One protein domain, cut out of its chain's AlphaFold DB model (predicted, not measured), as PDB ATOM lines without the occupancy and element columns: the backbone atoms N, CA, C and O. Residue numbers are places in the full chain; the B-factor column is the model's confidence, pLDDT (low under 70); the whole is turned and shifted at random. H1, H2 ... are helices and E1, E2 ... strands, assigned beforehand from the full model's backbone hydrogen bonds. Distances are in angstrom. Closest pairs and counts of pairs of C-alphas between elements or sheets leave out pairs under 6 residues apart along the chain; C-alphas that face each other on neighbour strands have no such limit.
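AT A GLANCE: This is residues 5 to 100 of the 112 residues of an uncharacterized protein of Triticum turgidum subsp. durum (UniProt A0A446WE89). Two small strand hairpins, E1 with E2 and E3 with E4, sit side by side, with E1 and E4 facing across a gap, and one long helix, H1, runs over one side of both. After E4 a long stretch with no named element, residues 73 to 100, winds away and ends beyond E2. The printed part has 96 residues with one named helix and four named strands, in the order E1, E2, H1, E3, E4; each sheet is antiparallel and the class is mixed. The whole is compact, with a radius of gyration of the C-alphas of 13.8 A and spans of 40 by 31 by 19 A.

HOW THE PARTS SIT: Look first at E3, residues 57 to 64, and E4, residues 67 to 72, an antiparallel hairpin at 156 degrees; N 58 and O 71 are within hydrogen-bond range at 2.8 A. H1, residues 29 to 52, has its closest C-alphas to E3 at Ala 42 and Asp 62, 6.1 A apart. E1, residues 5 to 10, is near E4, and forms an antiparallel hairpin with E2, residues 16 to 23; N 7 and O 20 are 2.9 A apart. The closest C-alphas of E1 and H1 are those of Cys 6 and His 35, 6.7 A. E2 is apart from E3 and E4. In H1, 18 of 20 O i to N i+4 pairs are within hydrogen-bond range.

IN THESE COORDINATES: Find C-alpha 5 at (22.526, -34.108, 37.801), where E1 begins and runs 16.0 A; E2 runs 20.0 A. H1 starts at C-alpha 29, (33.395, -35.771, 29.926), and runs 35.3 A, with a kink of 38 degrees near residue 45. E3 spans 19.2 A, and E4 spans 16.4 A to C-alpha 72 at (13.337, -44.825, 42.401).

THE WHOLE: The C-alphas farthest apart, of Pro 26 and Pro 77, are 39.9 A apart. The printed part has no cut, and the four links between elements are tight. Confidence is low, under 70, at residue 27 and residues 75 to 92.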
ATOM      1  N   ALA A   5      23.041 -32.847  37.307       82.94
ATOM      2  CA  ALA A   5      22.526 -34.108  37.801       82.94
ATOM      3  C   ALA A   5      22.659 -35.164  36.704       82.94
ATOM      4  O   ALA A   5      22.408 -34.905  35.524       82.94
ATOM      5  N   CYS A   6      23.062 -36.362  37.109       86.81
ATOM      6  CA  CYS A   6      23.075 -37.529  36.245       86.81
ATOM      7  C   CYS A   6      21.797 -38.330  36.496       86.81
ATOM      8  O   CYS A   6      21.486 -38.670  37.638       86.81
ATOM      9  N   PHE A   7      21.046 -38.609  35.435       88.50
ATOM     10  CA  PHE A   7      19.858 -39.449  35.486       88.50
ATOM     11  C   PHE A   7      20.095 -40.704  34.650       88.50
ATOM     12  O   PHE A   7      20.328 -40.615  33.443       88.50
ATOM     13  N   VAL A   8      20.024 -41.868  35.295       88.25
ATOM     14  CA  VAL A   8      20.261 -43.174  34.670       88.25
ATOM     15  C   VAL A   8      19.085 -44.098  34.960       88.25
ATOM     16  O   VAL A   8      18.518 -44.079  36.051       88.25
ATOM     17  N   ILE A   9      18.720 -44.909  33.968       87.94
ATOM     18  CA  ILE A   9      17.763 -46.006  34.117       87.94
ATOM     19  C   ILE A   9      18.523 -47.309  33.919       87.94
ATOM     20  O   ILE A   9      19.224 -47.475  32.917       87.94
ATOM     21  N   VAL A  10      18.363 -48.233  34.862       82.75
ATOM     22  CA  VAL A  10      19.092 -49.501  34.906       82.75
ATOM     23  C   VAL A  10      18.105 -50.655  34.777       82.75
ATOM     24  O   VAL A  10      17.119 -50.738  35.493       82.75
ATOM     25  N   SER A  11      18.340 -51.560  33.838       77.12
ATOM     26  CA  SER A  11      17.532 -52.770  33.688       77.12
ATOM     27  C   SER A  11      17.734 -53.727  34.868       77.12
ATOM     28  O   SER A  11      18.696 -53.627  35.615       77.12
ATOM     29  N   LYS A  12      16.881 -54.748  34.957       72.75
ATOM     30  CA  LYS A  12      16.945 -55.847  35.936       72.75
ATOM     31  C   LYS A  12      18.245 -56.671  35.963       72.75
ATOM     32  O   LYS A  12      18.401 -57.502  36.843       72.75
ATOM     33  N   ASN A  13      19.117 -56.499  34.971       73.44
ATOM     34  CA  ASN A  13      20.394 -57.212  34.857       73.44
ATOM     35  C   ASN A  13      21.586 -56.271  35.121       73.44
ATOM     36  O   ASN A  13      22.655 -56.486  34.558       73.44
ATOM     37  N   ASP A  14      21.368 -55.159  35.830       75.25
ATOM     38  CA  ASP A  14      22.371 -54.114  36.092       75.25
ATOM     39  C   ASP A  14      22.948 -53.454  34.828       75.25
ATOM     40  O   ASP A  14      24.018 -52.850  34.819       75.25
ATOM     41  N   ILE A  15      22.195 -53.531  33.726       80.56
ATOM     42  CA  ILE A  15      22.564 -52.927  32.444       80.56
ATOM     43  C   ILE A  15      21.934 -51.532  32.364       80.56
ATOM     44  O   ILE A  15      20.703 -51.438  32.350       80.56
ATOM     45  N   PRO A  16      22.717 -50.444  32.245       82.44
ATOM     46  CA  PRO A  16      22.163 -49.118  32.008       82.44
ATOM     47  C   PRO A  16      21.495 -49.069  30.628       82.44
ATOM     48  O   PRO A  16      22.138 -49.257  29.593       82.44
ATOM     49  N   ILE A  17      20.187 -48.813  30.612       86.69
ATOM     50  CA  ILE A  17      19.376 -48.722  29.389       86.69
ATOM     51  C   ILE A  17      19.129 -47.278  28.961       86.69
ATOM     52  O   ILE A  17      18.759 -47.037  27.815       86.69
ATOM     53  N   TYR A  18      19.344 -46.309  29.848       87.94
ATOM     54  CA  TYR A  18      19.272 -44.889  29.528       87.94
ATOM     55  C   TYR A  18      20.207 -44.098  30.425       87.94
ATOM     56  O   TYR A  18      20.290 -44.373  31.618       87.94
ATOM     57  N   ASP A  19      20.834 -43.080  29.858       87.12
ATOM     58  CA  ASP A  19      21.668 -42.130  30.568       87.12
ATOM     59  C   ASP A  19      21.419 -40.717  30.028       87.12
ATOM     60  O   ASP A  19      21.207 -40.493  28.831       87.12
ATOM     61  N   ALA A  20      21.377 -39.747  30.937       86.81
ATOM     62  CA  ALA A  20      21.285 -38.345  30.591       86.81
ATOM     63  C   ALA A  20      21.899 -37.467  31.677       86.81
ATOM     64  O   ALA A  20      21.430 -37.421  32.812       86.81
ATOM     65  N   GLU A  21      22.870 -36.661  31.269       87.19
ATOM     66  CA  GLU A  21      23.242 -35.477  32.027       87.19
ATOM     67  C   GLU A  21      22.214 -34.369  31.795       87.19
ATOM     68  O   GLU A  21      21.890 -33.997  30.649       87.19
ATOM     69  N   VAL A  22      21.691 -33.862  32.904       85.31
ATOM     70  CA  VAL A  22      20.699 -32.797  32.974       85.31
ATOM     71  C   VAL A  22      21.183 -31.701  33.920       85.31
ATOM     72  O   VAL A  22      22.000 -31.935  34.806       85.31
ATOM     73  N   GLY A  23      20.700 -30.482  33.704       82.56
ATOM     74  CA  GLY A  23      21.169 -29.301  34.422       82.56
ATOM     75  C   GLY A  23      21.609 -28.192  33.476       82.56
ATOM     76  O   GLY A  23      21.466 -28.297  32.256       82.56
ATOM     77  N   SER A  24      22.106 -27.107  34.061       74.69
ATOM     78  CA  SER A  24      22.508 -25.890  33.339       74.69
ATOM     79  C   SER A  24      24.022 -25.742  33.183       74.69
ATOM     80  O   SER A  24      24.469 -24.857  32.456       74.69
ATOM     81  N   ALA A  25      24.814 -26.591  33.846       74.75
ATOM     82  CA  ALA A  25      26.266 -26.518  33.755       74.75
ATOM     83  C   ALA A  25      26.789 -27.146  32.445       74.75
ATOM     84  O   ALA A  25      26.161 -28.058  31.898       74.75
ATOM     85  N   PRO A  26      27.937 -26.669  31.933       70.69
ATOM     86  CA  PRO A  26      28.555 -27.232  30.741       70.69
ATOM     87  C   PRO A  26      28.933 -28.698  30.972       70.69
ATOM     88  O   PRO A  26      29.475 -29.045  32.023       70.69
ATOM     89  N   LYS A  27      28.670 -29.542  29.970       67.12
ATOM     90  CA  LYS A  27      29.064 -30.953  29.994       67.12
ATOM     91  C   LYS A  27      30.582 -31.070  30.054       67.12
ATOM     92  O   LYS A  27      31.278 -30.462  29.242       67.12
ATOM     93  N   LYS A  28      31.076 -31.870  30.994       74.25
ATOM     94  CA  LYS A  28      32.487 -32.238  31.117       74.25
ATOM     95  C   LYS A  28      32.579 -33.756  31.078       74.25
ATOM     96  O   LYS A  28      32.018 -34.405  31.953       74.25
ATOM     97  N   GLU A  29      33.280 -34.312  30.093       72.62
ATOM     98  CA  GLU A  29      33.395 -35.771  29.926       72.62
ATOM     99  C   GLU A  29      33.981 -36.464  31.167       72.62
ATOM    100  O   GLU A  29      33.457 -37.491  31.587       72.62
ATOM    101  N   ASP A  30      34.962 -35.853  31.841       74.56
ATOM    102  CA  ASP A  30      35.522 -36.386  33.095       74.56
ATOM    103  C   ASP A  30      34.466 -36.560  34.201       74.56
ATOM    104  O   ASP A  30      34.507 -37.520  34.974       74.56
ATOM    105  N   GLN A  31      33.479 -35.657  34.266       73.62
ATOM    106  CA  GLN A  31      32.390 -35.768  35.240       73.62
ATOM    107  C   GLN A  31      31.440 -36.915  34.898       73.62
ATOM    108  O   GLN A  31      30.941 -37.568  35.813       73.62
ATOM    109  N   ALA A  32      31.231 -37.206  33.613       73.56
ATOM    110  CA  ALA A  32      30.387 -38.315  33.186       73.56
ATOM    111  C   ALA A  32      30.952 -39.665  33.659       73.56
ATOM    112  O   ALA A  32      30.210 -40.478  34.215       73.56
ATOM    113  N   TYR A  33      32.269 -39.876  33.529       80.94
ATOM    114  CA  TYR A  33      32.935 -41.088  34.028       80.94
ATOM    115  C   TYR A  33      32.842 -41.212  35.551       80.94
ATOM    116  O   TYR A  33      32.565 -42.294  36.073       80.94
ATOM    117  N   GLN A  34      33.008 -40.099  36.271       85.31
ATOM    118  CA  GLN A  34      32.858 -40.086  37.724       85.31
ATOM    119  C   GLN A  34      31.423 -40.437  38.145       85.31
ATOM    120  O   GLN A  34      31.226 -41.257  39.041       85.31
ATOM    121  N   HIS A  35      30.412 -39.858  37.490       82.69
ATOM    122  CA  HIS A  35      29.010 -40.173  37.767       82.69
ATOM    123  C   HIS A  35      28.700 -41.649  37.516       82.69
ATOM    124  O   HIS A  35      28.004 -42.263  38.320       82.69
ATOM    125  N   GLN A  36      29.231 -42.230  36.437       82.50
ATOM    126  CA  GLN A  36      29.058 -43.650  36.142       82.50
ATOM    127  C   GLN A  36      29.642 -44.536  37.250       82.50
ATOM    128  O   GLN A  36      28.978 -45.477  37.682       82.50
ATOM    129  N   PHE A  37      30.850 -44.228  37.726       85.88
ATOM    130  CA  PHE A  37      31.490 -44.977  38.807       85.88
ATOM    131  C   PHE A  37      30.677 -44.919  40.106       85.88
ATOM    132  O   PHE A  37      30.396 -45.957  40.703       85.88
ATOM    133  N   ILE A  38      30.242 -43.720  40.507       88.00
ATOM    134  CA  ILE A  38      29.450 -43.520  41.731       88.00
ATOM    135  C   ILE A  38      28.112 -44.260  41.641       88.00
ATOM    136  O   ILE A  38      27.728 -44.957  42.574       88.00
ATOM    137  N   LEU A  39      27.405 -44.139  40.513       86.50
ATOM    138  CA  LEU A  39      26.118 -44.810  40.326       86.50
ATOM    139  C   LEU A  39      26.256 -46.331  40.334       86.50
ATOM    140  O   LEU A  39      25.376 -47.004  40.859       86.50
ATOM    141  N   HIS A  40      27.344 -46.863  39.775       84.19
ATOM    142  CA  HIS A  40      27.613 -48.296  39.802       84.19
ATOM    143  C   HIS A  40      27.891 -48.792  41.226       84.19
ATOM    144  O   HIS A  40      27.284 -49.769  41.644       84.19
ATOM    145  N   ALA A  41      28.727 -48.083  41.993       87.25
ATOM    146  CA  ALA A  41      29.010 -48.428  43.388       87.25
ATOM    147  C   ALA A  41      27.756 -48.374  44.282       87.25
ATOM    148  O   ALA A  41      27.604 -49.179  45.198       87.25
ATOM    149  N   ALA A  42      26.826 -47.460  43.992       87.25
ATOM    150  CA  ALA A  42      25.585 -47.331  44.746       87.25
ATOM    151  C   ALA A  42      24.570 -48.465  44.482       87.25
ATOM    152  O   ALA A  42      23.639 -48.620  45.275       87.25
ATOM    153  N   LEU A  43      24.707 -49.249  43.400       84.56
ATOM    154  CA  LEU A  43      23.745 -50.315  43.070       84.56
ATOM    155  C   LEU A  43      23.689 -51.406  44.143       84.56
ATOM    156  O   LEU A  43      22.591 -51.847  44.482       84.56
ATOM    157  N   ASP A  44      24.829 -51.769  44.731       83.88
ATOM    158  CA  ASP A  44      24.887 -52.785  45.788       83.88
ATOM    159  C   ASP A  44      24.049 -52.361  47.007       83.88
ATOM    160  O   ASP A  44      23.198 -53.106  47.493       83.88
ATOM    161  N   VAL A  45      24.201 -51.105  47.443       86.75
ATOM    162  CA  VAL A  45      23.436 -50.537  48.568       86.75
ATOM    163  C   VAL A  45      21.944 -50.452  48.240       86.75
ATOM    164  O   VAL A  45      21.081 -50.730  49.077       86.75
ATOM    165  N   VAL A  46      21.612 -50.063  47.007       85.06
ATOM    166  CA  VAL A  46      20.227 -49.972  46.531       85.06
ATOM    167  C   VAL A  46      19.548 -51.334  46.560       85.06
ATOM    168  O   VAL A  46      18.378 -51.401  46.941       85.06
ATOM    169  N   GLN A  47      20.259 -52.397  46.189       81.56
ATOM    170  CA  GLN A  47      19.721 -53.751  46.154       81.56
ATOM    171  C   GLN A  47      19.299 -54.224  47.552       81.56
ATOM    172  O   GLN A  47      18.162 -54.676  47.736       81.56
ATOM    173  N   ASP A  48      20.150 -54.017  48.557       85.62
ATOM    174  CA  ASP A  48      19.847 -54.349  49.952       85.62
ATOM    175  C   ASP A  48      18.638 -53.556  50.477       85.62
ATOM    176  O   ASP A  48      17.693 -54.110  51.059       85.62
ATOM    177  N   LEU A  49      18.613 -52.246  50.216       85.12
ATOM    178  CA  LEU A  49      17.517 -51.371  50.635       85.12
ATOM    179  C   LEU A  49      16.195 -51.713  49.938       85.12
ATOM    180  O   LEU A  49      15.130 -51.639  50.566       85.12
ATOM    181  N   ALA A  50      16.247 -52.103  48.664       81.38
ATOM    182  CA  ALA A  50      15.086 -52.492  47.873       81.38
ATOM    183  C   ALA A  50      14.449 -53.799  48.369       81.38
ATOM    184  O   ALA A  50      13.235 -53.976  48.218       81.38
ATOM    185  N   TRP A  51      15.210 -54.699  48.995       81.19
ATOM    186  CA  TRP A  51      14.670 -55.900  49.641       81.19
ATOM    187  C   TRP A  51      14.073 -55.625  51.024       81.19
ATOM    188  O   TRP A  51      13.026 -56.193  51.383       81.19
ATOM    189  N   ALA A  52      14.693 -54.715  51.775       84.44
ATOM    190  CA  ALA A  52      14.273 -54.353  53.124       84.44
ATOM    191  C   ALA A  52      13.028 -53.449  53.153       84.44
ATOM    192  O   ALA A  52      12.166 -53.604  54.019       84.44
ATOM    193  N   THR A  53      12.890 -52.530  52.194       82.69
ATOM    194  CA  THR A  53      11.948 -51.402  52.308       82.69
ATOM    195  C   THR A  53      10.808 -51.504  51.307       82.69
ATOM    196  O   THR A  53      11.037 -51.763  50.138       82.69
ATOM    197  N   SER A  54       9.555 -51.257  51.706       82.56
ATOM    198  CA  SER A  54       8.415 -51.298  50.765       82.56
ATOM    199  C   SER A  54       8.247 -50.024  49.914       82.56
ATOM    200  O   SER A  54       7.486 -50.015  48.948       82.56
ATOM    201  N   THR A  55       8.949 -48.942  50.254       85.31
ATOM    202  CA  THR A  55       8.854 -47.657  49.553       85.31
ATOM    203  C   THR A  55       9.556 -47.706  48.202       85.31
ATOM    204  O   THR A  55      10.671 -48.203  48.092       85.31
ATOM    205  N   MET A  56       8.927 -47.123  47.183       86.56
ATOM    206  CA  MET A  56       9.500 -47.037  45.836       86.56
ATOM    207  C   MET A  56      10.575 -45.955  45.721       86.56
ATOM    208  O   MET A  56      11.503 -46.095  44.940       86.56
ATOM    209  N   PHE A  57      10.481 -44.879  46.500       88.75
ATOM    210  CA  PHE A  57      11.484 -43.821  46.487       88.75
ATOM    211  C   PHE A  57      12.425 -43.957  47.683       88.75
ATOM    212  O   PHE A  57      11.988 -43.867  48.830       88.75
ATOM    213  N   LEU A  58      13.709 -44.152  47.397       88.06
ATOM    214  CA  LEU A  58      14.791 -44.226  48.366       88.06
ATOM    215  C   LEU A  58      15.627 -42.949  48.246       88.06
ATOM    216  O   LEU A  58      16.351 -42.730  47.271       88.06
ATOM    217  N   LYS A  59      15.475 -42.065  49.227       90.00
ATOM    218  CA  LYS A  59      16.150 -40.767  49.244       90.00
ATOM    219  C   LYS A  59      17.543 -40.909  49.849       90.00
ATOM    220  O   LYS A  59      17.658 -41.444  50.945       90.00
ATOM    221  N   SER A  60      18.551 -40.321  49.201       89.19
ATOM    222  CA  SER A  60      19.920 -40.228  49.732       89.19
ATOM    223  C   SER A  60      20.498 -41.590  50.142       89.19
ATOM    224  O   SER A  60      20.970 -41.747  51.266       89.19
ATOM    225  N   VAL A  61      20.421 -42.568  49.236       88.19
ATOM    226  CA  VAL A  61      20.901 -43.943  49.470       88.19
ATOM    227  C   VAL A  61      22.415 -44.023  49.591       88.19
ATOM    228  O   VAL A  61      22.920 -44.877  50.307       88.19
ATOM    229  N   ASP A  62      23.121 -43.123  48.910       87.75
ATOM    230  CA  ASP A  62      24.571 -43.016  48.952       87.75
ATOM    231  C   ASP A  62      24.991 -41.555  48.737       87.75
ATOM    232  O   ASP A  62      24.218 -40.728  48.228       87.75
ATOM    233  N   ARG A  63      26.207 -41.215  49.156       90.06
ATOM    234  CA  ARG A  63      26.775 -39.878  49.019       90.06
ATOM    235  C   ARG A  63      28.266 -39.947  48.726       90.06
ATOM    236  O   ARG A  63      29.040 -40.499  49.499       90.06
ATOM    237  N   PHE A  64      28.672 -39.236  47.680       87.25
ATOM    238  CA  PHE A  64      30.073 -39.044  47.331       87.25
ATOM    239  C   PHE A  64      30.355 -37.556  47.108       87.25
ATOM    240  O   PHE A  64      29.834 -36.950  46.173       87.25
ATOM    241  N   ASN A  65      31.180 -36.948  47.966       88.50
ATOM    242  CA  ASN A  65      31.385 -35.494  48.013       88.50
ATOM    243  C   ASN A  65      30.040 -34.733  48.148       88.50
ATOM    244  O   ASN A  65      29.250 -34.978  49.069       88.50
ATOM    245  N   ASP A  66      29.771 -33.819  47.214       85.38
ATOM    246  CA  ASP A  66      28.522 -33.062  47.106       85.38
ATOM    247  C   ASP A  66      27.433 -33.792  46.304       85.38
ATOM    248  O   ASP A  66      26.304 -33.311  46.210       85.38
ATOM    249  N   LEU A  67      27.746 -34.958  45.728       83.75
ATOM    250  CA  LEU A  67      26.798 -35.756  44.959       83.75
ATOM    251  C   LEU A  67      25.994 -36.647  45.901       83.75
ATOM    252  O   LEU A  67      26.543 -37.462  46.642       83.75
ATOM    253  N   VAL A  68      24.674 -36.496  45.846       89.56
ATOM    254  CA  VAL A  68      23.723 -37.325  46.589       89.56
ATOM    255  C   VAL A  68      23.032 -38.261  45.612       89.56
ATOM    256  O   VAL A  68      22.395 -37.809  44.658       89.56
ATOM    257  N   VAL A  69      23.114 -39.562  45.867       90.50
ATOM    258  CA  VAL A  69      22.434 -40.582  45.069       90.50
ATOM    259  C   VAL A  69      21.054 -40.818  45.664       90.50
ATOM    260  O   VAL A  69      20.896 -41.083  46.853       90.50
ATOM    261  N   SER A  70      20.017 -40.694  44.844       90.81
ATOM    262  CA  SER A  70      18.646 -41.057  45.209       90.81
ATOM    263  C   SER A  70      18.076 -41.955  44.129       90.81
ATOM    264  O   SER A  70      18.373 -41.767  42.951       90.81
ATOM    265  N   VAL A  71      17.257 -42.923  44.529       89.19
ATOM    266  CA  VAL A  71      16.801 -43.984  43.633       89.19
ATOM    267  C   VAL A  71      15.296 -44.138  43.695       89.19
ATOM    268  O   VAL A  71      14.668 -44.020  44.746       89.19
ATOM    269  N   TYR A  72      14.718 -44.409  42.530       88.94
ATOM    270  CA  TYR A  72      13.337 -44.825  42.401       88.94
ATOM    271  C   TYR A  72      13.285 -46.271  41.911       88.94
ATOM    272  O   TYR A  72      13.671 -46.579  40.783       88.94
ATOM    273  N   VAL A  73      12.794 -47.150  42.771       84.12
ATOM    274  CA  VAL A  73      12.570 -48.568  42.519       84.12
ATOM    275  C   VAL A  73      11.108 -48.758  42.135       84.12
ATOM    276  O   VAL A  73      10.200 -48.262  42.796       84.12
ATOM    277  N   THR A  74      10.855 -49.473  41.048       75.56
ATOM    278  CA  THR A  74       9.488 -49.731  40.587       75.56
ATOM    279  C   THR A  74       8.803 -50.857  41.350       75.56
ATOM    280  O   THR A  74       9.445 -51.726  41.942       75.56
ATOM    281  N   ALA A  75       7.469 -50.837  41.323       68.19
ATOM    282  CA  ALA A  75       6.644 -51.890  41.893       68.19
ATOM    283  C   ALA A  75       6.966 -53.243  41.240       68.19
ATOM    284  O   ALA A  75       6.882 -53.393  40.024       68.19
ATOM    285  N   GLY A  76       7.300 -54.230  42.063       66.00
ATOM    286  CA  GLY A  76       7.532 -55.604  41.644       66.00
ATOM    287  C   GLY A  76       7.650 -56.526  42.859       66.00
ATOM    288  O   GLY A  76       7.855 -56.029  43.980       66.00
ATOM    289  N   PRO A  77       7.516 -57.851  42.663       58.31
ATOM    290  CA  PRO A  77       7.900 -58.840  43.668       58.31
ATOM    291  C   PRO A  77       9.309 -58.532  44.177       58.31
ATOM    292  O   PRO A  77      10.135 -58.070  43.396       58.31
ATOM    293  N   LYS A  78       9.607 -58.773  45.461       58.12
ATOM    294  CA  LYS A  78      10.931 -58.454  46.039       58.12
ATOM    295  C   LYS A  78      12.092 -59.095  45.261       58.12
ATOM    296  O   LYS A  78      13.151 -58.496  45.153       58.12
ATOM    297  N   GLU A  79      11.846 -60.245  44.644       55.19
ATOM    298  CA  GLU A  79      12.772 -60.988  43.773       55.19
ATOM    299  C   GLU A  79      12.942 -60.374  42.364       55.19
ATOM    300  O   GLU A  79      13.738 -60.846  41.562       55.19
ATOM    301  N   SER A  80      12.164 -59.348  42.011       52.44
ATOM    302  CA  SER A  80      12.090 -58.742  40.670       52.44
ATOM    303  C   SER A  80      11.861 -57.223  40.718       52.44
ATOM    304  O   SER A  80      11.236 -56.646  39.823       52.44
ATOM    305  N   ARG A  81      12.306 -56.562  41.793       52.22
ATOM    306  CA  ARG A  81      12.196 -55.109  41.954       52.22
ATOM    307  C   ARG A  81      13.159 -54.409  41.001       52.22
ATOM    308  O   ARG A  81      14.364 -54.433  41.191       52.22
ATOM    309  N   ASN A  82      12.597 -53.811  39.952       52.88
ATOM    310  CA  ASN A  82      13.352 -53.200  38.860       52.88
ATOM    311  C   ASN A  82      13.620 -51.715  39.119       52.88
ATOM    312  O   ASN A  82      12.771 -51.010  39.676       52.88
ATOM    313  N   ILE A  83      14.702 -51.193  38.550       55.69
ATOM    314  CA  ILE A  83      14.865 -49.763  38.267       55.69
ATOM    315  C   ILE A  83      14.189 -49.486  36.900       55.69
ATOM    316  O   ILE A  83      14.820 -49.380  35.866       55.69
ATOM    317  N   PHE A  84      12.855 -49.394  36.882       47.66
ATOM    318  CA  PHE A  84      12.010 -49.112  35.699       47.66
ATOM    319  C   PHE A  84      12.005 -50.156  34.561       47.66
ATOM    320  O   PHE A  84      12.961 -50.314  33.813       47.66
ATOM    321  N   LEU A  85      10.835 -50.761  34.310       40.06
ATOM    322  CA  LEU A  85      10.531 -51.414  33.032       40.06
ATOM    323  C   LEU A  85       9.164 -50.961  32.506       40.06
ATOM    324  O   LEU A  85       8.143 -51.071  33.182       40.06
ATOM    325  N   ASN A  86       9.162 -50.454  31.274       37.38
ATOM    326  CA  ASN A  86       7.966 -50.314  30.450       37.38
ATOM    327  C   ASN A  86       7.633 -51.709  29.872       37.38
ATOM    328  O   ASN A  86       8.520 -52.318  29.277       37.38
ATOM    329  N   PRO A  87       6.402 -52.229  30.004       37.12
ATOM    330  CA  PRO A  87       6.027 -53.559  29.505       37.12
ATOM    331  C   PRO A  87       6.139 -53.736  27.978       37.12
ATOM    332  O   PRO A  87       6.108 -54.862  27.498       37.12
ATOM    333  N   LEU A  88       6.309 -52.654  27.210       41.59
ATOM    334  CA  LEU A  88       6.572 -52.701  25.763       41.59
ATOM    335  C   LEU A  88       8.071 -52.714  25.407       41.59
ATOM    336  O   LEU A  88       8.430 -52.573  24.239       41.59
ATOM    337  N   TYR A  89       8.955 -52.819  26.401       53.16
ATOM    338  CA  TYR A  89      10.395 -52.719  26.205       53.16
ATOM    339  C   TYR A  89      11.053 -54.095  26.106       53.16
ATOM    340  O   TYR A  89      10.836 -54.956  26.958       53.16
ATOM    341  N   LEU A  90      11.889 -54.291  25.082       55.47
ATOM    342  CA  LEU A  90      12.738 -55.477  24.986       55.47
ATOM    343  C   LEU A  90      13.725 -55.458  26.165       55.47
ATOM    344  O   LEU A  90      14.462 -54.480  26.316       55.47
ATOM    345  N   PRO A  91      13.754 -56.496  27.019       61.41
ATOM    346  CA  PRO A  91      14.675 -56.535  28.148       61.41
ATOM    347  C   PRO A  91      16.126 -56.339  27.685       61.41
ATOM    348  O   PRO A  91      16.641 -57.132  26.904       61.41
ATOM    349  N   GLY A  92      16.778 -55.274  28.165       62.34
ATOM    350  CA  GLY A  92      18.186 -54.975  27.881       62.34
ATOM    351  C   GLY A  92      18.469 -54.098  26.654       62.34
ATOM    352  O   GLY A  92      19.632 -53.769  26.428       62.34
ATOM    353  N   SER A  93      17.466 -53.671  25.876       78.25
ATOM    354  CA  SER A  93      17.708 -52.672  24.824       78.25
ATOM    355  C   SER A  93      17.936 -51.273  25.419       78.25
ATOM    356  O   SER A  93      17.503 -50.975  26.530       78.25
ATOM    357  N   ARG A  94      18.651 -50.400  24.697       83.62
ATOM    358  CA  ARG A  94      18.846 -48.998  25.105       83.62
ATOM    359  C   ARG A  94      17.686 -48.118  24.641       83.62
ATOM    360  O   ARG A  94      17.274 -48.191  23.484       83.62
ATOM    361  N   ILE A  95      17.244 -47.210  25.509       87.38
ATOM    362  CA  ILE A  95      16.271 -46.157  25.206       87.38
ATOM    363  C   ILE A  95      16.930 -45.088  24.338       87.38
ATOM    364  O   ILE A  95      17.617 -44.196  24.822       87.38
ATOM    365  N   THR A  96      16.667 -45.158  23.033       88.31
ATOM    366  CA  THR A  96      17.205 -44.234  22.018       88.31
ATOM    367  C   THR A  96      16.181 -43.221  21.491       88.31
ATOM    368  O   THR A  96      16.487 -42.417  20.614       88.31
ATOM    369  N   SER A  97      14.952 -43.216  22.021       90.19
ATOM    370  CA  SER A  97      13.884 -42.323  21.547       90.19
ATOM    371  C   SER A  97      14.191 -40.843  21.816       90.19
ATOM    372  O   SER A  97      14.300 -40.409  22.966       90.19
ATOM    373  N   SER A  98      14.239 -40.038  20.748       92.38
ATOM    374  CA  SER A  98      14.423 -38.579  20.831       92.38
ATOM    375  C   SER A  98      13.272 -37.881  21.573       92.38
ATOM    376  O   SER A  98      13.497 -36.971  22.377       92.38
ATOM    377  N   HIS A  99      12.034 -38.355  21.385       94.06
ATOM    378  CA  HIS A  99      10.872 -37.823  22.100       94.06
ATOM    379  C   HIS A  99      10.996 -38.045  23.613       94.06
ATOM    380  O   HIS A  99      10.782 -37.122  24.402       94.06
ATOM    381  N   PHE A 100      11.412 -39.251  24.017       91.62
ATOM    382  CA  PHE A 100      11.676 -39.562  25.420       91.62
ATOM    383  C   PHE A 100      12.770 -38.655  25.996       91.62
ATOM    384  O   PHE A 100      12.559 -38.023  27.029       91.62
TER     385      PHE A 100